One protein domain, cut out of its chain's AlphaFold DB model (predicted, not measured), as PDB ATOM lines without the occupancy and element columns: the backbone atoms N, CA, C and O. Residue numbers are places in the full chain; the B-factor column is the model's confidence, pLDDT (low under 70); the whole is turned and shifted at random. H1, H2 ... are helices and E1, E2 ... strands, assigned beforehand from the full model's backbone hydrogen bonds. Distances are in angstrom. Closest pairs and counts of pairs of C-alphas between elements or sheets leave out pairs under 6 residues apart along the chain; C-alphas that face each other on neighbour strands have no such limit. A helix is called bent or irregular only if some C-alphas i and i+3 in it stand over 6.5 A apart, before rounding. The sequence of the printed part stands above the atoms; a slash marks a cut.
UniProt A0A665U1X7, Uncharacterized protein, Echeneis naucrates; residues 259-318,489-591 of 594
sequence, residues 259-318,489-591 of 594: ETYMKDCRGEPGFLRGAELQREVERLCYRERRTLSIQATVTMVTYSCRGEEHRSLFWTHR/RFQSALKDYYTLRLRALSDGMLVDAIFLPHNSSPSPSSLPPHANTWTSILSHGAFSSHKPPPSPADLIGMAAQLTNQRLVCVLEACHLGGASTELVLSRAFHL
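This is residues 259 to 318 and 489 to 591 of the 594 residues of an uncharacterized protein of Echeneis naucrates (UniProt A0A665U1X7). One strongly twisted sheet of six strands is folded over at a sharp bend in E1 into a small, only partly closed barrel. E1, E2, E3 and E4 make one half, the first part of E1 with E5 and E6 makes the other, and edge strands E4 and E6 come close together. H2 and H4 lie on opposite faces of the sheet, H3 sits beside E6, and H1 lies outside. The 163 printed residues hold named elements in the order H1 H2 E1 E2 E3 E4 H3 H4 E5 E6; neighbour strands are antiparallel, and the class is mixed, helices and strands. The whole is compact, with a radius of gyration of the C-alphas of 15.9 A, and rounded, spanning 42 by 39 by 39 A.

H1, residues 259 to 264, begins with C-alpha 259 at (179.532, 110.098, 230.818) and measures 8.7 A. H2, residues 274 to 282, measures 12.5 A. E1, residues 289 to 305, measures 25.4 A and bends by 122 degrees at residue 296, where C-alpha 296 is at (187.289, 94.368, 230.668). E2 is residues 313 to 316, 10.4 A; E3 is residues 496 to 504, 25.7 A; E4 is residues 510 to 515, 15.7 A. H3, residues 534 to 540, measures 9.9 A, and H4, residues 552 to 562, 15.6 A. H4 is only just irregular: C-alphas 557 and 560 are 6.9 A apart. E5, residues 567 to 577, and E6, residues 580 to 590, measure 29.4 A each; E6 bends by 50 degrees at residue 586 and ends with C-alpha 590 at (182.382, 101.082, 225.163).

E2 and E5 lie on one side of E1, E3 on the other side. N 290 and O 573 of E1 and E5 are 2.9 A apart, within hydrogen-bond range, as are N 299 and O 501 of E1 and E3, 2.8 A. In the hairpins, N 301 and O 315 of E1 and E2 are 2.9 A apart, N 500 and O 513 of E3 and E4 2.9 A, and N 568 and O 589 of E5 and E6 2.8 A. The closest C-alphas of E4 and E6 are those of Ile 514 and Val 584, 4.7 A apart. H2 is on the sheet at a height of 8.1 A, only just over E6, with 3 of its 9 C-alphas falling on that strand; its closest C-alpha to E5 is that of Val 281, 6.6 A from that of Ala 573. H4 is on the opposite face at a height of 8.2 A, over E1 and slantwise to it at 52 degrees on the local plane. H3 stands at the sheet's level, with the C-alphas of Leu 538 and Ala 588 in E6 5.0 A apart; it touches H4, about perpendicular at 87 degrees, closest at the C-alphas of Trp 534 and Ala 559, 6.8 A. H1 is only just not on the sheet, with 4 pairs of C-alphas within 10 A, and is apart from H2. Every O i to N i+4 pair is within hydrogen-bond range in H1, H2 and H3, and 4 of 7 are in H4.

The two C-alphas farthest apart, those of Arg 266 and Arg 489, are 44.1 A apart. Residues 319 to 488 are not printed, and C-alphas 318 and 489 are 39.4 A apart across this cut. The links E4 to H3 and H3 to H4 are long. The mean pLDDT of the printed part is 85.9; it is under 70 at residues 266 to 269, 310, 318 and 519 to 527.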
ATOM      1  N   GLU A 259     179.393 108.719 230.339       88.75
ATOM      2  CA  GLU A 259     179.532 110.098 230.818       88.75
ATOM      3  C   GLU A 259     178.573 110.412 231.973       88.75
ATOM      4  O   GLU A 259     178.997 110.922 233.011       88.75
ATOM      5  N   THR A 260     177.288 110.066 231.825       87.25
ATOM      6  CA  THR A 260     176.291 110.238 232.888       87.25
ATOM      7  C   THR A 260     176.604 109.318 234.065       87.25
ATOM      8  O   THR A 260     176.643 109.786 235.198       87.25
ATOM      9  N   TYR A 261     176.951 108.052 233.809       86.44
ATOM     10  CA  TYR A 261     177.360 107.117 234.860       86.44
ATOM     11  C   TYR A 261     178.562 107.633 235.679       86.44
ATOM     12  O   TYR A 261     178.526 107.645 236.909       86.44
ATOM     13  N   MET A 262     179.609 108.137 235.018       85.56
ATOM     14  CA  MET A 262     180.787 108.717 235.678       85.56
ATOM     15  C   MET A 262     180.490 110.047 236.383       85.56
ATOM     16  O   MET A 262     181.162 110.379 237.359       85.56
ATOM     17  N   LYS A 263     179.495 110.816 235.920       84.75
ATOM     18  CA  LYS A 263     179.015 112.019 236.615       84.75
ATOM     19  C   LYS A 263     178.307 111.658 237.923       84.75
ATOM     20  O   LYS A 263     178.542 112.342 238.919       84.75
ATOM     21  N   ASP A 264     177.510 110.595 237.918       78.50
ATOM     22  CA  ASP A 264     176.758 110.122 239.084       78.50
ATOM     23  C   ASP A 264     177.674 109.437 240.117       78.50
ATOM     24  O   ASP A 264     177.492 109.615 241.320       78.50
ATOM     25  N   CYS A 265     178.725 108.738 239.671       73.25
ATOM     26  CA  CYS A 265     179.691 108.044 240.538       73.25
ATOM     27  C   CYS A 265     180.786 108.946 241.156       73.25
ATOM     28  O   CYS A 265     181.787 108.438 241.666       73.25
ATOM     29  N   ARG A 266     180.656 110.282 241.114       64.62
ATOM     30  CA  ARG A 266     181.668 111.213 241.660       64.62
ATOM     31  C   ARG A 266     181.811 111.073 243.184       64.62
ATOM     32  O   ARG A 266     181.087 111.714 243.938       64.62
ATOM     33  N   GLY A 267     182.799 110.291 243.619       59.03
ATOM     34  CA  GLY A 267     183.144 110.067 245.031       59.03
ATOM     35  C   GLY A 267     183.208 108.593 245.442       59.03
ATOM     36  O   GLY A 267     183.761 108.290 246.496       59.03
ATOM     37  N   GLU A 268     182.698 107.686 244.608       63.34
ATOM     38  CA  GLU A 268     182.852 106.234 244.765       63.34
ATOM     39  C   GLU A 268     184.238 105.768 244.258       63.34
ATOM     40  O   GLU A 268     184.892 106.500 243.502       63.34
ATOM     41  N   PRO A 269     184.739 104.580 244.661       56.88
ATOM     42  CA  PRO A 269     185.996 104.055 244.135       56.88
ATOM     43  C   PRO A 269     185.942 103.912 242.608       56.88
ATOM     44  O   PRO A 269     184.943 103.473 242.041       56.88
ATOM     45  N   GLY A 270     187.044 104.281 241.947       74.38
ATOM     46  CA  GLY A 270     187.191 104.159 240.497       74.38
ATOM     47  C   GLY A 270     187.241 102.704 240.012       74.38
ATOM     48  O   GLY A 270     187.036 101.763 240.776       74.38
ATOM     49  N   PHE A 271     187.539 102.516 238.724       87.62
ATOM     50  CA  PHE A 271     187.580 101.184 238.116       87.62
ATOM     51  C   PHE A 271     188.567 100.259 238.841       87.62
ATOM     52  O   PHE A 271     189.769 100.528 238.880       87.62
ATOM     53  N   LEU A 272     188.046  99.163 239.390       92.44
ATOM     54  CA  LEU A 272     188.816  98.172 240.127       92.44
ATOM     55  C   LEU A 272     189.661  97.312 239.183       92.44
ATOM     56  O   LEU A 272     189.305  97.060 238.024       92.44
ATOM     57  N   ARG A 273     190.767  96.792 239.713       94.12
ATOM     58  CA  ARG A 273     191.489  95.663 239.114       94.12
ATOM     59  C   ARG A 273     190.686  94.366 239.254       94.12
ATOM     60  O   ARG A 273     189.836  94.262 240.138       94.12
ATOM     61  N   GLY A 274     190.958  93.352 238.438       93.38
ATOM     62  CA  GLY A 274     190.271  92.060 238.545       93.38
ATOM     63  C   GLY A 274     190.492  91.382 239.905       93.38
ATOM     64  O   GLY A 274     189.540  90.928 240.539       93.38
ATOM     65  N   ALA A 275     191.719  91.429 240.425       93.50
ATOM     66  CA  ALA A 275     192.053  90.958 241.771       93.50
ATOM     67  C   ALA A 275     191.476  91.847 242.897       93.50
ATOM     68  O   ALA A 275     191.331  91.408 244.037       93.50
ATOM     69  N   GLU A 276     191.140  93.109 242.619       94.50
ATOM     70  CA  GLU A 276     190.421  93.973 243.569       94.50
ATOM     71  C   GLU A 276     188.934  93.641 243.604       94.50
ATOM     72  O   GLU A 276     188.389  93.487 244.693       94.50
ATOM     73  N   LEU A 277     188.310  93.444 242.439       93.94
ATOM     74  CA  LEU A 277     186.936  92.961 242.321       93.94
ATOM     75  C   LEU A 277     186.746  91.651 243.097       93.94
ATOM     76  O   LEU A 277     185.839  91.578 243.922       93.94
ATOM     77  N   GLN A 278     187.622  90.660 242.898       92.12
ATOM     78  CA  GLN A 278     187.546  89.390 243.628       92.12
ATOM     79  C   GLN A 278     187.607  89.601 245.152       92.12
ATOM     80  O   GLN A 278     186.737  89.113 245.870       92.12
ATOM     81  N   ARG A 279     188.567  90.394 245.650       92.69
ATOM     82  CA  ARG A 279     188.687  90.680 247.093       92.69
ATOM     83  C   ARG A 279     187.484  91.434 247.658       92.69
ATOM     84  O   ARG A 279     187.122  91.203 248.806       92.69
ATOM     85  N   GLU A 280     186.876  92.348 246.904       92.25
ATOM     86  CA  GLU A 280     185.684  93.071 247.365       92.25
ATOM     87  C   GLU A 280     184.429  92.185 247.354       92.25
ATOM     88  O   GLU A 280     183.588  92.345 248.237       92.25
ATOM     89  N   VAL A 281     184.337  91.227 246.425       91.94
ATOM     90  CA  VAL A 281     183.309  90.170 246.384       91.94
ATOM     91  C   VAL A 281     183.443  89.226 247.587       91.94
ATOM     92  O   VAL A 281     182.477  89.039 248.323       91.94
ATOM     93  N   GLU A 282     184.648  88.725 247.869       91.44
ATOM     94  CA  GLU A 282     184.961  87.880 249.040       91.44
ATOM     95  C   GLU A 282     184.712  88.584 250.394       91.44
ATOM     96  O   GLU A 282     184.614  87.935 251.434       91.44
ATOM     97  N   ARG A 283     184.609  89.920 250.397       91.12
ATOM     98  CA  ARG A 283     184.342  90.758 251.581       91.12
ATOM     99  C   ARG A 283     182.867  91.078 251.809       91.12
ATOM    100  O   ARG A 283     182.569  91.772 252.788       91.12
ATOM    101  N   LEU A 284     181.960  90.665 250.926       91.50
ATOM    102  CA  LEU A 284     180.528  90.915 251.090       91.50
ATOM    103  C   LEU A 284     179.968  90.075 252.242       91.50
ATOM    104  O   LEU A 284     180.229  88.880 252.346       91.50
ATOM    105  N   CYS A 285     179.168  90.690 253.109       91.31
ATOM    106  CA  CYS A 285     178.393  89.938 254.091       91.31
ATOM    107  C   CYS A 285     177.173  89.282 253.427       91.31
ATOM    108  O   CYS A 285     176.717  89.721 252.379       91.31
ATOM    109  N   TYR A 286     176.577  88.272 254.063       90.19
ATOM    110  CA  TYR A 286     175.360  87.624 253.558       90.19
ATOM    111  C   TYR A 286     174.236  88.623 253.206       90.19
ATOM    112  O   TYR A 286     173.888  89.471 254.038       90.19
ATOM    113  N   ARG A 287     173.677  88.494 251.990       90.19
ATOM    114  CA  ARG A 287     172.742  89.409 251.296       90.19
ATOM    115  C   ARG A 287     173.256  90.830 251.058       90.19
ATOM    116  O   ARG A 287     172.497  91.662 250.569       90.19
ATOM    117  N   GLU A 288     174.509  91.139 251.380       92.81
ATOM    118  CA  GLU A 288     175.099  92.431 251.045       92.81
ATOM    119  C   GLU A 288     175.251  92.560 249.534       92.81
ATOM    120  O   GLU A 288     175.889  91.730 248.881       92.81
ATOM    121  N   ARG A 289     174.672  93.636 249.010       91.38
ATOM    122  CA  ARG A 289     174.746  94.034 247.619       91.38
ATOM    123  C   ARG A 289     175.696  95.207 247.443       91.38
ATOM    124  O   ARG A 289     175.653  96.170 248.217       91.38
ATOM    125  N   ARG A 290     176.486  95.171 246.371       91.50
ATOM    126  CA  ARG A 290     177.382  96.266 246.002       91.50
ATOM    127  C   ARG A 290     177.556  96.402 244.492       91.50
ATOM    128  O   ARG A 290     177.856  95.428 243.807       91.50
ATOM    129  N   THR A 291     177.426  97.631 244.005       92.44
ATOM    130  CA  THR A 291     177.819  98.019 242.647       92.44
ATOM    131  C   THR A 291     179.337  98.174 242.593       92.44
ATOM    132  O   THR A 291     179.931  98.851 243.433       92.44
ATOM    133  N   LEU A 292     179.972  97.531 241.620       93.00
ATOM    134  CA  LEU A 292     181.413  97.517 241.379       93.00
ATOM    135  C   LEU A 292     181.650  97.774 239.885       93.00
ATOM    136  O   LEU A 292     180.790  97.491 239.054       93.00
ATOM    137  N   SER A 293     182.795  98.335 239.500       94.00
ATOM    138  CA  SER A 293     183.089  98.600 238.083       94.00
ATOM    139  C   SER A 293     184.513  98.214 237.725       94.00
ATOM    140  O   SER A 293     185.442  98.549 238.455       94.00
ATOM    141  N   ILE A 294     184.683  97.537 236.590       95.12
ATOM    142  CA  ILE A 294     185.985  97.119 236.054       95.12
ATOM    143  C   ILE A 294     186.120  97.519 234.588       95.12
ATOM    144  O   ILE A 294     185.123  97.684 233.884       95.12
ATOM    145  N   GLN A 295     187.358  97.617 234.105       95.38
ATOM    146  CA  GLN A 295     187.631  97.634 232.668       95.38
ATOM    147  C   GLN A 295     187.909  96.209 232.185       95.38
ATOM    148  O   GLN A 295     188.781  95.538 232.745       95.38
ATOM    149  N   ALA A 296     187.194  95.741 231.163       96.00
ATOM    150  CA  ALA A 296     187.289  94.368 230.668       96.00
ATOM    151  C   ALA A 296     187.057  94.249 229.151       96.00
ATOM    152  O   ALA A 296     186.491  95.142 228.525       96.00
ATOM    153  N   THR A 297     187.459  93.118 228.572       96.00
ATOM    154  CA  THR A 297     186.974  92.626 227.270       96.00
ATOM    155  C   THR A 297     186.076  91.406 227.473       96.00
ATOM    156  O   THR A 297     186.222  90.675 228.456       96.00
ATOM    157  N   VAL A 298     185.143  91.157 226.550       95.75
ATOM    158  CA  VAL A 298     184.325  89.932 226.575       95.75
ATOM    159  C   VAL A 298     185.056  88.836 225.805       95.75
ATOM    160  O   VAL A 298     185.410  89.009 224.642       95.75
ATOM    161  N   THR A 299     185.287  87.699 226.457       93.81
ATOM    162  CA  THR A 299     185.997  86.546 225.876       93.81
ATOM    163  C   THR A 299     185.077  85.378 225.548       93.81
ATOM    164  O   THR A 299     185.413  84.557 224.698       93.81
ATOM    165  N   MET A 300     183.910  85.310 226.186       93.75
ATOM    166  CA  MET A 300     182.872  84.325 225.902       93.75
ATOM    167  C   MET A 300     181.501  84.932 226.189       93.75
ATOM    168  O   MET A 300     181.350  85.700 227.140       93.75
ATOM    169  N   VAL A 301     180.509  84.552 225.393       93.81
ATOM    170  CA  VAL A 301     179.090  84.785 225.664       93.81
ATOM    171  C   VAL A 301     178.393  83.437 225.580       93.81
ATOM    172  O   VAL A 301     178.544  82.737 224.582       93.81
ATOM    173  N   THR A 302     177.624  83.089 226.603       91.69
ATOM    174  CA  THR A 302     176.778  81.891 226.635       91.69
ATOM    175  C   THR A 302     175.330  82.327 226.796       91.69
ATOM    176  O   THR A 302     175.050  83.203 227.606       91.69
ATOM    177  N   TYR A 303     174.427  81.736 226.029       91.00
ATOM    178  CA  TYR A 303     172.984  81.792 226.214       91.00
ATOM    179  C   TYR A 303     172.524  80.455 226.786       91.00
ATOM    180  O   TYR A 303     172.882  79.408 226.241       91.00
ATOM    181  N   SER A 304     171.710  80.493 227.835       87.75
ATOM    182  CA  SER A 304     171.186  79.302 228.499       87.75
ATOM    183  C   SER A 304     169.695  79.449 228.783       87.75
ATOM    184  O   SER A 304     169.236  80.504 229.219       87.75
ATOM    185  N   CYS A 305     168.961  78.352 228.596       82.69
ATOM    186  CA  CYS A 305     167.588  78.192 229.067       82.69
ATOM    187  C   CYS A 305     167.607  77.333 230.336       82.69
ATOM    188  O   CYS A 305     168.115  76.209 230.317       82.69
ATOM    189  N   ARG A 306     167.032  77.815 231.438       75.75
ATOM    190  CA  ARG A 306     166.953  77.067 232.700       75.75
ATOM    191  C   ARG A 306     166.144  75.777 232.511       75.75
ATOM    192  O   ARG A 306     164.992  75.819 232.085       75.75
ATOM    193  N   GLY A 307     166.756  74.641 232.851       71.50
ATOM    194  CA  GLY A 307     166.222  73.292 232.604       71.50
ATOM    195  C   GLY A 307     166.617  72.684 231.248       71.50
ATOM    196  O   GLY A 307     166.519  71.474 231.071       71.50
ATOM    197  N   GLU A 308     167.144  73.484 230.317       78.12
ATOM    198  CA  GLU A 308     167.653  73.042 229.009       78.12
ATOM    199  C   GLU A 308     169.120  73.471 228.791       78.12
ATOM    200  O   GLU A 308     169.560  73.694 227.669       78.12
ATOM    201  N   GLU A 309     169.918  73.540 229.862       74.62
ATOM    202  CA  GLU A 309     171.336  73.965 229.837       74.62
ATOM    203  C   GLU A 309     172.229  73.082 228.934       74.62
ATOM    204  O   GLU A 309     173.269  73.507 228.441       74.62
ATOM    205  N   HIS A 310     171.787  71.859 228.632       67.44
ATOM    206  CA  HIS A 310     172.419  70.976 227.646       67.44
ATOM    207  C   HIS A 310     172.299  71.480 226.188       67.44
ATOM    208  O   HIS A 310     172.961  70.943 225.300       67.44
ATOM    209  N   ARG A 311     171.464  72.499 225.928       75.75
ATOM    210  CA  ARG A 311     171.251  73.164 224.626       75.75
ATOM    211  C   ARG A 311     171.833  74.579 224.566       75.75
ATOM    212  O   ARG A 311     171.570  75.296 223.599       75.75
ATOM    213  N   SER A 312     172.604  74.994 225.572       83.94
ATOM    214  CA  SER A 312     173.168  76.343 225.633       83.94
ATOM    215  C   SER A 312     174.003  76.688 224.398       83.94
ATOM    216  O   SER A 312     174.897  75.947 223.984       83.94
ATOM    217  N   LEU A 313     173.717  77.852 223.814       86.75
ATOM    218  CA  LEU A 313     174.444  78.397 222.671       86.75
ATOM    219  C   LEU A 313     175.607  79.239 223.187       86.75
ATOM    220  O   LEU A 313     175.449  79.970 224.159       86.75
ATOM    221  N   PHE A 314     176.767  79.192 222.536       89.75
ATOM    222  CA  PHE A 314     177.905  79.998 222.969       89.75
ATOM    223  C   PHE A 314     178.744  80.534 221.814       89.75
ATOM    224  O   PHE A 314     178.895  79.911 220.764       89.75
ATOM    225  N   TRP A 315     179.347  81.689 222.064       92.88
ATOM    226  CA  TRP A 315     180.428  82.271 221.284       92.88
ATOM    227  C   TRP A 315     181.655  82.410 222.185       92.88
ATOM    228  O   TRP A 315     181.531  82.764 223.356       92.88
ATOM    229  N   THR A 316     182.844  82.153 221.644       90.50
ATOM    230  CA  THR A 316     184.117  82.337 222.351       90.50
ATOM    231  C   THR A 316     185.154  82.970 221.434       90.50
ATOM    232  O   THR A 316     185.270  82.612 220.257       90.50
ATOM    233  N   HIS A 317     185.919  83.914 221.973       82.25
ATOM    234  CA  HIS A 317     187.017  84.551 221.269       82.25
ATOM    235  C   HIS A 317     188.213  83.595 221.179       82.25
ATOM    236  O   HIS A 317     188.992  83.443 222.125       82.25
ATOM    237  N   ARG A 318     188.393  82.968 220.010       69.00
ATOM    238  CA  ARG A 318     189.610  82.211 219.692       69.00
ATOM    239  C   ARG A 318     190.786  83.170 219.495       69.00
ATOM    240  O   ARG A 318     191.059  83.602 218.379       69.00
ATOM    241  N   ARG A 489     160.124  73.215 242.033       73.62
ATOM    242  CA  ARG A 489     158.813  73.501 242.667       73.62
ATOM    243  C   ARG A 489     158.152  74.790 242.161       73.62
ATOM    244  O   ARG A 489     156.952  74.815 241.915       73.62
ATOM    245  N   PHE A 490     158.934  75.854 241.964       80.19
ATOM    246  CA  PHE A 490     158.431  77.169 241.552       80.19
ATOM    247  C   PHE A 490     158.889  77.572 240.144       80.19
ATOM    248  O   PHE A 490     160.060  77.430 239.776       80.19
ATOM    249  N   GLN A 491     157.963  78.136 239.361       79.19
ATOM    250  CA  GLN A 491     158.228  78.601 237.997       79.19
ATOM    251  C   GLN A 491     158.934  79.964 237.992       79.19
ATOM    252  O   GLN A 491     158.385  80.962 238.461       79.19
ATOM    253  N   SER A 492     160.115  80.049 237.376       78.38
ATOM    254  CA  SER A 492     160.732  81.345 237.071       78.38
ATOM    255  C   SER A 492     159.995  82.069 235.945       78.38
ATOM    256  O   SER A 492     159.569  81.460 234.963       78.38
ATOM    257  N   ALA A 493     159.857  83.388 236.086       79.56
ATOM    258  CA  ALA A 493     159.240  84.244 235.077       79.56
ATOM    259  C   ALA A 493     160.168  84.502 233.882       79.56
ATOM    260  O   ALA A 493     159.701  84.627 232.752       79.56
ATOM    261  N   LEU A 494     161.479  84.528 234.134       80.06
ATOM    262  CA  LEU A 494     162.519  84.443 233.115       80.06
ATOM    263  C   LEU A 494     163.054  83.010 233.095       80.06
ATOM    264  O   LEU A 494     163.458  82.492 234.135       80.06
ATOM    265  N   LYS A 495     163.044  82.369 231.925       77.62
ATOM    266  CA  LYS A 495     163.704  81.072 231.702       77.62
ATOM    267  C   LYS A 495     165.093  81.231 231.091       77.62
ATOM    268  O   LYS A 495     165.959  80.397 231.329       77.62
ATOM    269  N   ASP A 496     165.296  82.323 230.367       85.44
ATOM    270  CA  ASP A 496     166.447  82.527 229.503       85.44
ATOM    271  C   ASP A 496     167.374  83.584 230.103       85.44
ATOM    272  O   ASP A 496     166.918  84.612 230.615       85.44
ATOM    273  N   TYR A 497     168.679  83.342 230.036       88.44
ATOM    274  CA  TYR A 497     169.698  84.262 230.529       88.44
ATOM    275  C   TYR A 497     170.981  84.152 229.711       88.44
ATOM    276  O   TYR A 497     171.233  83.158 229.025       88.44
ATOM    277  N   TYR A 498     171.809  85.192 229.798       91.75
ATOM    278  CA  TYR A 498     173.139  85.202 229.208       91.75
ATOM    279  C   TYR A 498     174.200  85.174 230.312       91.75
ATOM    280  O   TYR A 498     173.995  85.701 231.406       91.75
ATOM    281  N   THR A 499     175.359  84.596 230.024       92.69
ATOM    282  CA  THR A 499     176.550  84.646 230.879       92.69
ATOM    283  C   THR A 499     177.718  85.146 230.045       92.69
ATOM    284  O   THR A 499     178.022  84.585 228.989       92.69
ATOM    285  N   LEU A 500     178.362  86.219 230.497       94.69
ATOM    286  CA  LEU A 500     179.495  86.846 229.827       94.69
ATOM    287  C   LEU A 500     180.769  86.578 230.629       94.69
ATOM    288  O   LEU A 500     180.857  86.963 231.795       94.69
ATOM    289  N   ARG A 501     181.771  85.967 229.986       94.88
ATOM    290  CA  ARG A 501     183.115  85.812 230.557       94.88
ATOM    291  C   ARG A 501     183.941  87.048 230.254       94.88
ATOM    292  O   ARG A 501     184.441  87.232 229.136       94.88
ATOM    293  N   LEU A 502     184.076  87.894 231.258       95.50
ATOM    294  CA  LEU A 502     184.848  89.122 231.224       95.50
ATOM    295  C   LEU A 502     186.314  88.820 231.542       95.50
ATOM    296  O   LEU A 502     186.609  88.069 232.470       95.50
ATOM    297  N   ARG A 503     187.237  89.430 230.799       95.75
ATOM    298  CA  ARG A 503     188.668  89.441 231.113       95.75
ATOM    299  C   ARG A 503     189.076  90.850 231.510       95.75
ATOM    300  O   ARG A 503     189.025  91.751 230.675       95.75
ATOM    301  N   ALA A 504     189.477  91.044 232.763       95.94
ATOM    302  CA  ALA A 504     189.926  92.338 233.262       95.94
ATOM    303  C   ALA A 504     191.155  92.834 232.477       95.94
ATOM    304  O   ALA A 504     192.124  92.097 232.295       95.94
ATOM    305  N   LEU A 505     191.136  94.091 232.024       94.88
ATOM    306  CA  LEU A 505     192.239  94.688 231.253       94.88
ATOM    307  C   LEU A 505     193.482  94.990 232.101       94.88
ATOM    308  O   LEU A 505     194.563  95.196 231.558       94.88
ATOM    309  N   SER A 506     193.323  95.054 233.421       93.94
ATOM    310  CA  SER A 506     194.346  95.481 234.380       93.94
ATOM    311  C   SER A 506     195.311  94.371 234.795       93.94
ATOM    312  O   SER A 506     196.499  94.632 234.968       93.94
ATOM    313  N   ASP A 507     194.810  93.150 234.971       94.94
ATOM    314  CA  ASP A 507     195.566  91.986 235.456       94.94
ATOM    315  C   ASP A 507     195.215  90.675 234.725       94.94
ATOM    316  O   ASP A 507     195.798  89.629 235.001       94.94
ATOM    317  N   GLY A 508     194.299  90.715 233.751       93.62
ATOM    318  CA  GLY A 508     193.924  89.557 232.942       93.62
ATOM    319  C   GLY A 508     193.005  88.550 233.636       93.62
ATOM    320  O   GLY A 508     192.707  87.529 233.012       93.62
ATOM    321  N   MET A 509     192.550  88.821 234.867       94.00
ATOM    322  CA  MET A 509     191.644  87.947 235.621       94.00
ATOM    323  C   MET A 509     190.337  87.698 234.861       94.00
ATOM    324  O   MET A 509     189.773  88.613 234.254       94.00
ATOM    325  N   LEU A 510     189.851  86.456 234.914       94.38
ATOM    326  CA  LEU A 510     188.590  86.042 234.302       94.38
ATOM    327  C   LEU A 510     187.463  86.069 235.333       94.38
ATOM    328  O   LEU A 510     187.628  85.582 236.449       94.38
ATOM    329  N   VAL A 511     186.319  86.621 234.936       92.62
ATOM    330  CA  VAL A 511     185.131  86.773 235.777       92.62
ATOM    331  C   VAL A 511     183.894  86.455 234.943       92.62
ATOM    332  O   VAL A 511     183.665  87.087 233.913       92.62
ATOM    333  N   ASP A 512     183.088  85.497 235.391       93.06
ATOM    334  CA  ASP A 512     181.800  85.184 234.772       93.06
ATOM    335  C   ASP A 512     180.700  86.039 235.412       93.06
ATOM    336  O   ASP A 512     180.539  86.044 236.632       93.06
ATOM    337  N   ALA A 513     179.951  86.776 234.591       94.19
ATOM    338  CA  ALA A 513     178.853  87.632 235.033       94.19
ATOM    339  C   ALA A 513     177.551  87.273 234.306       94.19
ATOM    340  O   ALA A 513     177.526  87.094 233.085       94.19
ATOM    341  N   ILE A 514     176.454  87.192 235.054       93.06
ATOM    342  CA  ILE A 514     175.111  86.943 234.524       93.06
ATOM    343  C   ILE A 514     174.596  88.236 233.891       93.06
ATOM    344  O   ILE A 514     174.662  89.297 234.502       93.06
ATOM    345  N   PHE A 515     174.047  88.165 232.685       93.12
ATOM    346  CA  PHE A 515     173.400  89.286 232.018       93.12
ATOM    347  C   PHE A 515     171.935  88.952 231.741       93.12
ATOM    348  O   PHE A 515     171.610  88.012 231.011       93.12
ATOM    349  N   LEU A 516     171.054  89.750 232.342       89.31
ATOM    350  CA  LEU A 516     169.607  89.674 232.179       89.31
ATOM    351  C   LEU A 516     169.161  90.912 231.387       89.31
ATOM    352  O   LEU A 516     168.910  91.960 231.998       89.31
ATOM    353  N   PRO A 517     169.099  90.844 230.040       85.25
ATOM    354  CA  PRO A 517     168.540  91.937 229.263       85.25
ATOM    355  C   PRO A 517     167.089  92.110 229.695       85.25
ATOM    356  O   PRO A 517     166.286  91.180 229.610       85.25
ATOM    357  N   HIS A 518     166.751  93.294 230.195       72.75
ATOM    358  CA  HIS A 518     165.381  93.568 230.583       72.75
ATOM    359  C   HIS A 518     164.528  93.598 229.313       72.75
ATOM    360  O   HIS A 518     164.625  94.527 228.508       72.75
ATOM    361  N   ASN A 519     163.675  92.584 229.142       54.41
ATOM    362  CA  ASN A 519     162.478  92.735 228.326       54.41
ATOM    363  C   ASN A 519     161.710  93.923 228.909       54.41
ATOM    364  O   ASN A 519     161.521  93.981 230.128       54.41
ATOM    365  N   SER A 520     161.362  94.883 228.051       39.38
ATOM    366  CA  SER A 520     160.851  96.204 228.417       39.38
ATOM    367  C   SER A 520     159.921  96.158 229.630       39.38
ATOM    368  O   SER A 520     158.903  95.466 229.607       39.38
ATOM    369  N   SER A 521     160.268  96.908 230.684       38.75
ATOM    370  CA  SER A 521     159.358  97.162 231.809       38.75
ATOM    371  C   SER A 521     157.985  97.586 231.261       38.75
ATOM    372  O   SER A 521     157.964  98.340 230.287       38.75
ATOM    373  N   PRO A 522     156.851  97.165 231.856       36.47
ATOM    374  CA  PRO A 522     155.516  97.513 231.348       36.47
ATOM    375  C   PRO A 522     155.239  99.029 231.304       36.47
ATOM    376  O   PRO A 522     154.314  99.464 230.630       36.47
ATOM    377  N   SER A 523     156.069  99.843 231.962       40.53
ATOM    378  CA  SER A 523     156.144 101.291 231.765       40.53
ATOM    379  C   SER A 523     156.757 101.647 230.390       40.53
ATOM    380  O   SER A 523     157.941 101.350 230.181       40.53
ATOM    381  N   PRO A 524     156.044 102.334 229.476       36.97
ATOM    382  CA  PRO A 524     156.573 102.660 228.152       36.97
ATOM    383  C   PRO A 524     157.822 103.559 228.213       36.97
ATOM    384  O   PRO A 524     157.776 104.693 228.679       36.97
ATOM    385  N   SER A 525     158.935 103.009 227.716       47.19
ATOM    386  CA  SER A 525     160.106 103.687 227.128       47.19
ATOM    387  C   SER A 525     160.476 105.093 227.646       47.19
ATOM    388  O   SER A 525     160.101 106.100 227.048       47.19
ATOM    389  N   SER A 526     161.352 105.159 228.656       53.44
ATOM    390  CA  SER A 526     162.238 106.321 228.877       53.44
ATOM    391  C   SER A 526     163.627 106.157 228.238       53.44
ATOM    392  O   SER A 526     164.399 107.112 228.182       53.44
ATOM    393  N   LEU A 527     163.964 104.947 227.776       65.50
ATOM    394  CA  LEU A 527     165.240 104.653 227.127       65.50
ATOM    395  C   LEU A 527     165.167 104.971 225.623       65.50
ATOM    396  O   LEU A 527     164.151 104.661 224.997       65.50
ATOM    397  N   PRO A 528     166.218 105.565 225.030       73.00
ATOM    398  CA  PRO A 528     166.214 105.905 223.615       73.00
ATOM    399  C   PRO A 528     166.205 104.648 222.721       73.00
ATOM    400  O   PRO A 528     166.736 103.602 223.106       73.00
ATOM    401  N   PRO A 529     165.627 104.731 221.507       82.69
ATOM    402  CA  PRO A 529     165.640 103.631 220.548       82.69
ATOM    403  C   PRO A 529     167.070 103.243 220.164       82.69
ATOM    404  O   PRO A 529     167.881 104.093 219.800       82.69
ATOM    405  N   HIS A 530     167.355 101.941 220.150       87.88
ATOM    406  CA  HIS A 530     168.631 101.409 219.671       87.88
ATOM    407  C   HIS A 530     168.458 100.212 218.723       87.88
ATOM    408  O   HIS A 530     167.348  99.736 218.459       87.88
ATOM    409  N   ALA A 531     169.573  99.754 218.152       87.94
ATOM    410  CA  ALA A 531     169.603  98.812 217.034       87.94
ATOM    411  C   ALA A 531     169.638  97.320 217.427       87.94
ATOM    412  O   ALA A 531     169.783  96.487 216.539       87.94
ATOM    413  N   ASN A 532     169.522  96.978 218.716       91.62
ATOM    414  CA  ASN A 532     169.706  95.613 219.244       91.62
ATOM    415  C   ASN A 532     171.063  94.953 218.878       91.62
ATOM    416  O   ASN A 532     171.171  93.733 218.811       91.62
ATOM    417  N   THR A 533     172.123  95.750 218.695       92.62
ATOM    418  CA  THR A 533     173.516  95.257 218.677       92.62
ATOM    419  C   THR A 533     174.018  95.026 220.101       92.62
ATOM    420  O   THR A 533     173.549  95.703 221.022       92.62
ATOM    421  N   TRP A 534     175.014  94.155 220.294       93.62
ATOM    422  CA  TRP A 534     175.564  93.856 221.625       93.62
ATOM    423  C   TRP A 534     175.980  95.101 222.408       93.62
ATOM    424  O   TRP A 534     175.554  95.269 223.544       93.62
ATOM    425  N   THR A 535     176.735  96.014 221.794       92.00
ATOM    426  CA  THR A 535     177.172  97.260 222.446       92.00
ATOM    427  C   THR A 535     175.990  98.100 222.930       92.00
ATOM    428  O   THR A 535     176.041  98.655 224.024       92.00
ATOM    429  N   SER A 536     174.902  98.159 222.153       92.06
ATOM    430  CA  SER A 536     173.694  98.894 222.549       92.06
ATOM    431  C   SER A 536     172.888  98.177 223.637       92.06
ATOM    432  O   SER A 536     172.452  98.816 224.588       92.06
ATOM    433  N   ILE A 537     172.750  96.851 223.548       93.81
ATOM    434  CA  ILE A 537     172.054  96.030 224.547       93.81
ATOM    435  C   ILE A 537     172.781  96.096 225.896       93.81
ATOM    436  O   ILE A 537     172.136  96.249 226.930       93.81
ATOM    437  N   LEU A 538     174.116  96.040 225.902       94.50
ATOM    438  CA  LEU A 538     174.914  96.138 227.124       94.50
ATOM    439  C   LEU A 538     174.895  97.549 227.729       94.50
ATOM    440  O   LEU A 538     174.843  97.669 228.954       94.50
ATOM    441  N   SER A 539     174.891  98.613 226.918       91.56
ATOM    442  CA  SER A 539     174.814  99.983 227.444       91.56
ATOM    443  C   SER A 539     173.420 100.358 227.950       91.56
ATOM    444  O   SER A 539     173.307 101.179 228.853       91.56
ATOM    445  N   HIS A 540     172.357  99.736 227.431       90.56
ATOM    446  CA  HIS A 540     170.979  99.956 227.893       90.56
ATOM    447  C   HIS A 540     170.543  98.942 228.971       90.56
ATOM    448  O   HIS A 540     169.612  99.206 229.733       90.56
ATOM    449  N   GLY A 541     171.213  97.786 229.050       90.31
ATOM    450  CA  GLY A 541     170.833  96.618 229.857       90.31
ATOM    451  C   GLY A 541     169.471  96.017 229.488       90.31
ATOM    452  O   GLY A 541     168.831  95.376 230.321       90.31
ATOM    453  N   ALA A 542     169.007  96.269 228.267       88.88
ATOM    454  CA  ALA A 542     167.664  95.972 227.786       88.88
ATOM    455  C   ALA A 542     167.668  95.766 226.264       88.88
ATOM    456  O   ALA A 542     168.628  96.126 225.577       88.88
ATOM    457  N   PHE A 543     166.577  95.210 225.742       90.25
ATOM    458  CA  PHE A 543     166.277  95.272 224.313       90.25
ATOM    459  C   PHE A 543     165.523  96.566 223.973       90.25
ATOM    460  O   PHE A 543     164.818  97.136 224.804       90.25
ATOM    461  N   SER A 544     165.655  97.010 222.726       87.44
ATOM    462  CA  SER A 544     165.017  98.218 222.203       87.44
ATOM    463  C   SER A 544     163.499  98.068 222.196       87.44
ATOM    464  O   SER A 544     162.971  97.132 221.603       87.44
ATOM    465  N   SER A 545     162.769  99.030 222.763       82.25
ATOM    466  CA  SER A 545     161.297  99.061 222.728       82.25
ATOM    467  C   SER A 545     160.709  99.213 221.318       82.25
ATOM    468  O   SER A 545     159.519  98.986 221.124       82.25
ATOM    469  N   HIS A 546     161.528  99.596 220.334       81.31
ATOM    470  CA  HIS A 546     161.099  99.914 218.967       81.31
ATOM    471  C   HIS A 546     161.439  98.827 217.937       81.31
ATOM    472  O   HIS A 546     161.127  98.987 216.756       81.31
ATOM    473  N   LYS A 547     162.100  97.738 218.348       83.12
ATOM    474  CA  LYS A 547     162.430  96.596 217.483       83.12
ATOM    475  C   LYS A 547     162.280  95.295 218.268       83.12
ATOM    476  O   LYS A 547     162.707  95.265 219.419       83.12
ATOM    477  N   PRO A 548     161.752  94.212 217.668       85.69
ATOM    478  CA  PRO A 548     161.698  92.924 218.350       85.69
ATOM    479  C   PRO A 548     163.104  92.496 218.814       85.69
ATOM    480  O   PRO A 548     164.098  92.821 218.145       85.69
ATOM    481  N   PRO A 549     163.216  91.793 219.955       87.62
ATOM    482  CA  PRO A 549     164.487  91.231 220.384       87.62
ATOM    483  C   PRO A 549     164.989  90.231 219.324       87.62
ATOM    484  O   PRO A 549     164.180  89.494 218.755       87.62
ATOM    485  N   PRO A 550     166.300  90.206 219.022       89.81
ATOM    486  CA  PRO A 550     166.880  89.203 218.131       89.81
ATOM    487  C   PRO A 550     166.713  87.804 218.733       89.81
ATOM    488  O   PRO A 550     166.641  87.663 219.957       89.81
ATOM    489  N   SER A 551     166.690  86.761 217.895       91.12
ATOM    490  CA  SER A 551     166.688  85.401 218.438       91.12
ATOM    491  C   SER A 551     167.996  85.137 219.203       91.12
ATOM    492  O   SER A 551     169.031  85.734 218.881       91.12
ATOM    493  N   PRO A 552     168.001  84.227 220.192       90.56
ATOM    494  CA  PRO A 552     169.221  83.866 220.909       90.56
ATOM    495  C   PRO A 552     170.356  83.403 219.990       90.56
ATOM    496  O   PRO A 552     171.516  83.732 220.226       90.56
ATOM    497  N   ALA A 553     170.024  82.689 218.909       90.88
ATOM    498  CA  ALA A 553     170.993  82.238 217.916       90.88
ATOM    499  C   ALA A 553     171.592  83.407 217.120       90.88
ATOM    500  O   ALA A 553     172.813  83.477 216.978       90.88
ATOM    501  N   ASP A 554     170.766  84.357 216.671       92.00
ATOM    502  CA  ASP A 554     171.238  85.556 215.963       92.00
ATOM    503  C   ASP A 554     172.108  86.427 216.874       92.00
ATOM    504  O   ASP A 554     173.155  86.928 216.462       92.00
ATOM    505  N   LEU A 555     171.703  86.587 218.138       92.38
ATOM    506  CA  LEU A 555     172.439  87.387 219.106       92.38
ATOM    507  C   LEU A 555     173.789  86.741 219.453       92.38
ATOM    508  O   LEU A 555     174.806  87.433 219.448       92.38
ATOM    509  N   ILE A 556     173.849  85.422 219.662       92.69
ATOM    510  CA  ILE A 556     175.124  84.701 219.818       92.69
ATOM    511  C   ILE A 556     175.973  84.788 218.536       92.69
ATOM    512  O   ILE A 556     177.178  85.025 218.629       92.69
ATOM    513  N   GLY A 557     175.373  84.711 217.345       90.56
ATOM    514  CA  GLY A 557     176.068  84.940 216.070       90.56
ATOM    515  C   GLY A 557     176.686  86.342 215.962       90.56
ATOM    516  O   GLY A 557     177.813  86.498 215.490       90.56
ATOM    517  N   MET A 558     176.001  87.363 216.482       93.25
ATOM    518  CA  MET A 558     176.508  88.737 216.567       93.25
ATOM    519  C   MET A 558     177.584  88.949 217.644       93.25
ATOM    520  O   MET A 558     178.223  90.001 217.637       93.25
ATOM    521  N   ALA A 559     177.835  88.003 218.557       92.88
ATOM    522  CA  ALA A 559     178.779  88.196 219.666       92.88
ATOM    523  C   ALA A 559     180.232  88.431 219.210       92.88
ATOM    524  O   ALA A 559     181.003  89.056 219.934       92.88
ATOM    525  N   ALA A 560     180.581  88.072 217.969       90.38
ATOM    526  CA  ALA A 560     181.849  88.460 217.346       90.38
ATOM    527  C   ALA A 560     182.092  89.987 217.337       90.38
ATOM    528  O   ALA A 560     183.250  90.405 217.354       90.38
ATOM    529  N   GLN A 561     181.041  90.818 217.393       91.44
ATOM    530  CA  GLN A 561     181.132  92.280 217.549       91.44
ATOM    531  C   GLN A 561     181.854  92.706 218.841       91.44
ATOM    532  O   GLN A 561     182.435  93.786 218.879       91.44
ATOM    533  N   LEU A 562     181.837  91.865 219.884       92.06
ATOM    534  CA  LEU A 562     182.492  92.111 221.175       92.06
ATOM    535  C   LEU A 562     183.997  91.787 221.172       92.06
ATOM    536  O   LEU A 562     184.693  92.089 222.143       92.06
ATOM    537  N   THR A 563     184.515  91.202 220.087       88.25
ATOM    538  CA  THR A 563     185.941  90.888 219.919       88.25
ATOM    539  C   THR A 563     186.800  92.133 220.116       88.25
ATOM    540  O   THR A 563     186.601  93.135 219.435       88.25
ATOM    541  N   ASN A 564     187.770  92.055 221.031       85.69
ATOM    542  CA  ASN A 564     188.707  93.133 221.380       85.69
ATOM    543  C   ASN A 564     188.062  94.457 221.847       85.69
ATOM    544  O   ASN A 564     188.780  95.429 222.074       85.69
ATOM    545  N   GLN A 565     186.745  94.497 222.073       91.94
ATOM    546  CA  GLN A 565     186.056  95.687 222.568       91.94
ATOM    547  C   GLN A 565     186.444  95.964 224.020       91.94
ATOM    548  O   GLN A 565     186.233  95.127 224.902       91.94
ATOM    549  N   ARG A 566     186.991  97.154 224.276       94.31
ATOM    550  CA  ARG A 566     187.317  97.623 225.626       94.31
ATOM    551  C   ARG A 566     186.051  98.184 226.262       94.31
ATOM    552  O   ARG A 566     185.477  99.144 225.755       94.31
ATOM    553  N   LEU A 567     185.612  97.590 227.365       95.31
ATOM    554  CA  LEU A 567     184.378  97.964 228.050       95.31
ATOM    555  C   LEU A 567     184.649  98.417 229.488       95.31
ATOM    556  O   LEU A 567     185.472  97.823 230.183       95.31
ATOM    557  N   VAL A 568     183.904  99.415 229.962       94.88
ATOM    558  CA  VAL A 568     183.618  99.589 231.395       94.88
ATOM    559  C   VAL A 568     182.422  98.706 231.721       94.88
ATOM    560  O   VAL A 568     181.314  99.013 231.288       94.88
ATOM    561  N   CYS A 569     182.629  97.636 232.480       95.62
ATOM    562  CA  CYS A 569     181.562  96.758 232.956       95.62
ATOM    563  C   CYS A 569     181.137  97.173 234.368       95.62
ATOM    564  O   CYS A 569     181.970  97.203 235.278       95.62
ATOM    565  N   VAL A 570     179.847  97.457 234.547       94.69
ATOM    566  CA  VAL A 570     179.211  97.727 235.842       94.69
ATOM    567  C   VAL A 570     178.557  96.442 236.331       94.69
ATOM    568  O   VAL A 570     177.690  95.870 235.668       94.69
ATOM    569  N   LEU A 571     179.011  95.979 237.486       94.88
ATOM    570  CA  LEU A 571     178.692  94.686 238.065       94.88
ATOM    571  C   LEU A 571     177.976  94.887 239.396       94.88
ATOM    572  O   LEU A 571     178.406  95.669 240.240       94.88
ATOM    573  N   GLU A 572     176.901  94.148 239.599       94.06
ATOM    574  CA  GLU A 572     176.133  94.104 240.832       94.06
ATOM    575  C   GLU A 572     176.455  92.782 241.523       94.06
ATOM    576  O   GLU A 572     176.021  91.718 241.077       94.06
ATOM    577  N   ALA A 573     177.264  92.845 242.576       93.94
ATOM    578  CA  ALA A 573     177.639  91.684 243.369       93.94
ATOM    579  C   ALA A 573     176.677  91.520 244.554       93.94
ATOM    580  O   ALA A 573     176.360  92.509 245.220       93.94
ATOM    581  N   CYS A 574     176.228  90.293 244.832       92.56
ATOM    582  CA  CYS A 574     175.352  89.973 245.963       92.56
ATOM    583  C   CYS A 574     175.729  88.620 246.586       92.56
ATOM    584  O   CYS A 574     175.678  87.585 245.921       92.56
ATOM    585  N   HIS A 575     176.102  88.600 247.867       90.62
ATOM    586  CA  HIS A 575     176.472  87.355 248.549       90.62
ATOM    587  C   HIS A 575     175.223  86.525 248.890       90.62
ATOM    588  O   HIS A 575     174.456  86.878 249.791       90.62
ATOM    589  N   LEU A 576     175.044  85.383 248.228       85.88
ATOM    590  CA  LEU A 576     173.845  84.543 248.342       85.88
ATOM    591  C   LEU A 576     173.887  83.543 249.505       85.88
ATOM    592  O   LEU A 576     172.854  83.016 249.899       85.88
ATOM    593  N   GLY A 577     175.058  83.321 250.104       79.00
ATOM    594  CA  GLY A 577     175.225  82.453 251.277       79.00
ATOM    595  C   GLY A 577     176.177  81.293 251.003       79.00
ATOM    596  O   GLY A 577     176.448  80.953 249.853       79.00
ATOM    597  N   GLY A 578     176.739  80.707 252.065       77.06
ATOM    598  CA  GLY A 578     177.815  79.721 251.926       77.06
ATOM    599  C   GLY A 578     178.984  80.291 251.115       77.06
ATOM    600  O   GLY A 578     179.434  81.398 251.389       77.06
ATOM    601  N   ALA A 579     179.432  79.557 250.094       72.19
ATOM    602  CA  ALA A 579     180.444  80.006 249.133       72.19
ATOM    603  C   ALA A 579     179.849  80.621 247.844       72.19
ATOM    604  O   ALA A 579     180.561  80.780 246.853       72.19
ATOM    605  N   SER A 580     178.547  80.932 247.816       82.00
ATOM    606  CA  SER A 580     177.865  81.459 246.630       82.00
ATOM    607  C   SER A 580     177.794  82.986 246.646       82.00
ATOM    608  O   SER A 580     177.216  83.591 247.556       82.00
ATOM    609  N   THR A 581     178.349  83.609 245.604       87.69
ATOM    610  CA  THR A 581     178.145  85.028 245.291       87.69
ATOM    611  C   THR A 581     177.599  85.167 243.880       87.69
ATOM    612  O   THR A 581     178.148  84.622 242.926       87.69
ATOM    613  N   GLU A 582     176.519  85.924 243.757       90.94
ATOM    614  CA  GLU A 582     175.937  86.344 242.492       90.94
ATOM    615  C   GLU A 582     176.690  87.556 241.948       90.94
ATOM    616  O   GLU A 582     177.029  88.473 242.699       90.94
ATOM    617  N   LEU A 583     176.900  87.580 240.633       93.69
ATOM    618  CA  LEU A 583     177.465  88.723 239.930       93.69
ATOM    619  C   LEU A 583     176.642  89.003 238.671       93.69
ATOM    620  O   LEU A 583     176.701  88.240 237.704       93.69
ATOM    621  N   VAL A 584     175.874  90.092 238.679       94.12
ATOM    622  CA  VAL A 584     175.034  90.502 237.544       94.12
ATOM    623  C   VAL A 584     175.661  91.692 236.824       94.12
ATOM    624  O   VAL A 584     175.915  92.732 237.424       94.12
ATOM    625  N   LEU A 585     175.882  91.574 235.519       95.25
ATOM    626  CA  LEU A 585     176.264  92.685 234.655       95.25
ATOM    627  C   LEU A 585     175.047  93.598 234.451       95.25
ATOM    628  O   LEU A 585     174.102  93.233 233.754       95.25
ATOM    629  N   SER A 586     175.056  94.784 235.058       92.81
ATOM    630  CA  SER A 586     173.952  95.746 234.936       92.81
ATOM    631  C   SER A 586     174.102  96.650 233.714       92.81
ATOM    632  O   SER A 586     173.104  96.995 233.074       92.81
ATOM    633  N   ARG A 587     175.343  97.017 233.370       93.75
ATOM    634  CA  ARG A 587     175.720  97.805 232.188       93.75
ATOM    635  C   ARG A 587     177.099  97.393 231.687       93.75
ATOM    636  O   ARG A 587     177.964  97.053 232.492       93.75
ATOM    637  N   ALA A 588     177.351  97.539 230.391       95.31
ATOM    638  CA  ALA A 588     178.711  97.725 229.900       95.31
ATOM    639  C   ALA A 588     178.778  98.831 228.840       95.31
ATOM    640  O   ALA A 588     177.973  98.862 227.910       95.31
ATOM    641  N   PHE A 589     179.746  99.734 228.981       94.69
ATOM    642  CA  PHE A 589     179.935 100.884 228.097       94.69
ATOM    643  C   PHE A 589     181.229 100.749 227.300       94.69
ATOM    644  O   PHE A 589     182.264 100.405 227.866       94.69
ATOM    645  N   HIS A 590     181.191 101.067 226.009       92.44
ATOM    646  CA  HIS A 590     182.382 101.082 225.163       92.44
ATOM    647  C   HIS A 590     183.350 102.209 225.560       92.44
ATOM    648  O   HIS A 590     182.942 103.363 225.692       92.44
ATOM    649  N   LEU A 591     184.631 101.871 225.710       87.00
ATOM    650  CA  LEU A 591     185.737 102.816 225.845       87.00
ATOM    651  C   LEU A 591     186.345 103.059 224.457       87.00
ATOM    652  O   LEU A 591     186.979 102.141 223.934       87.00
TER     653      LEU A 591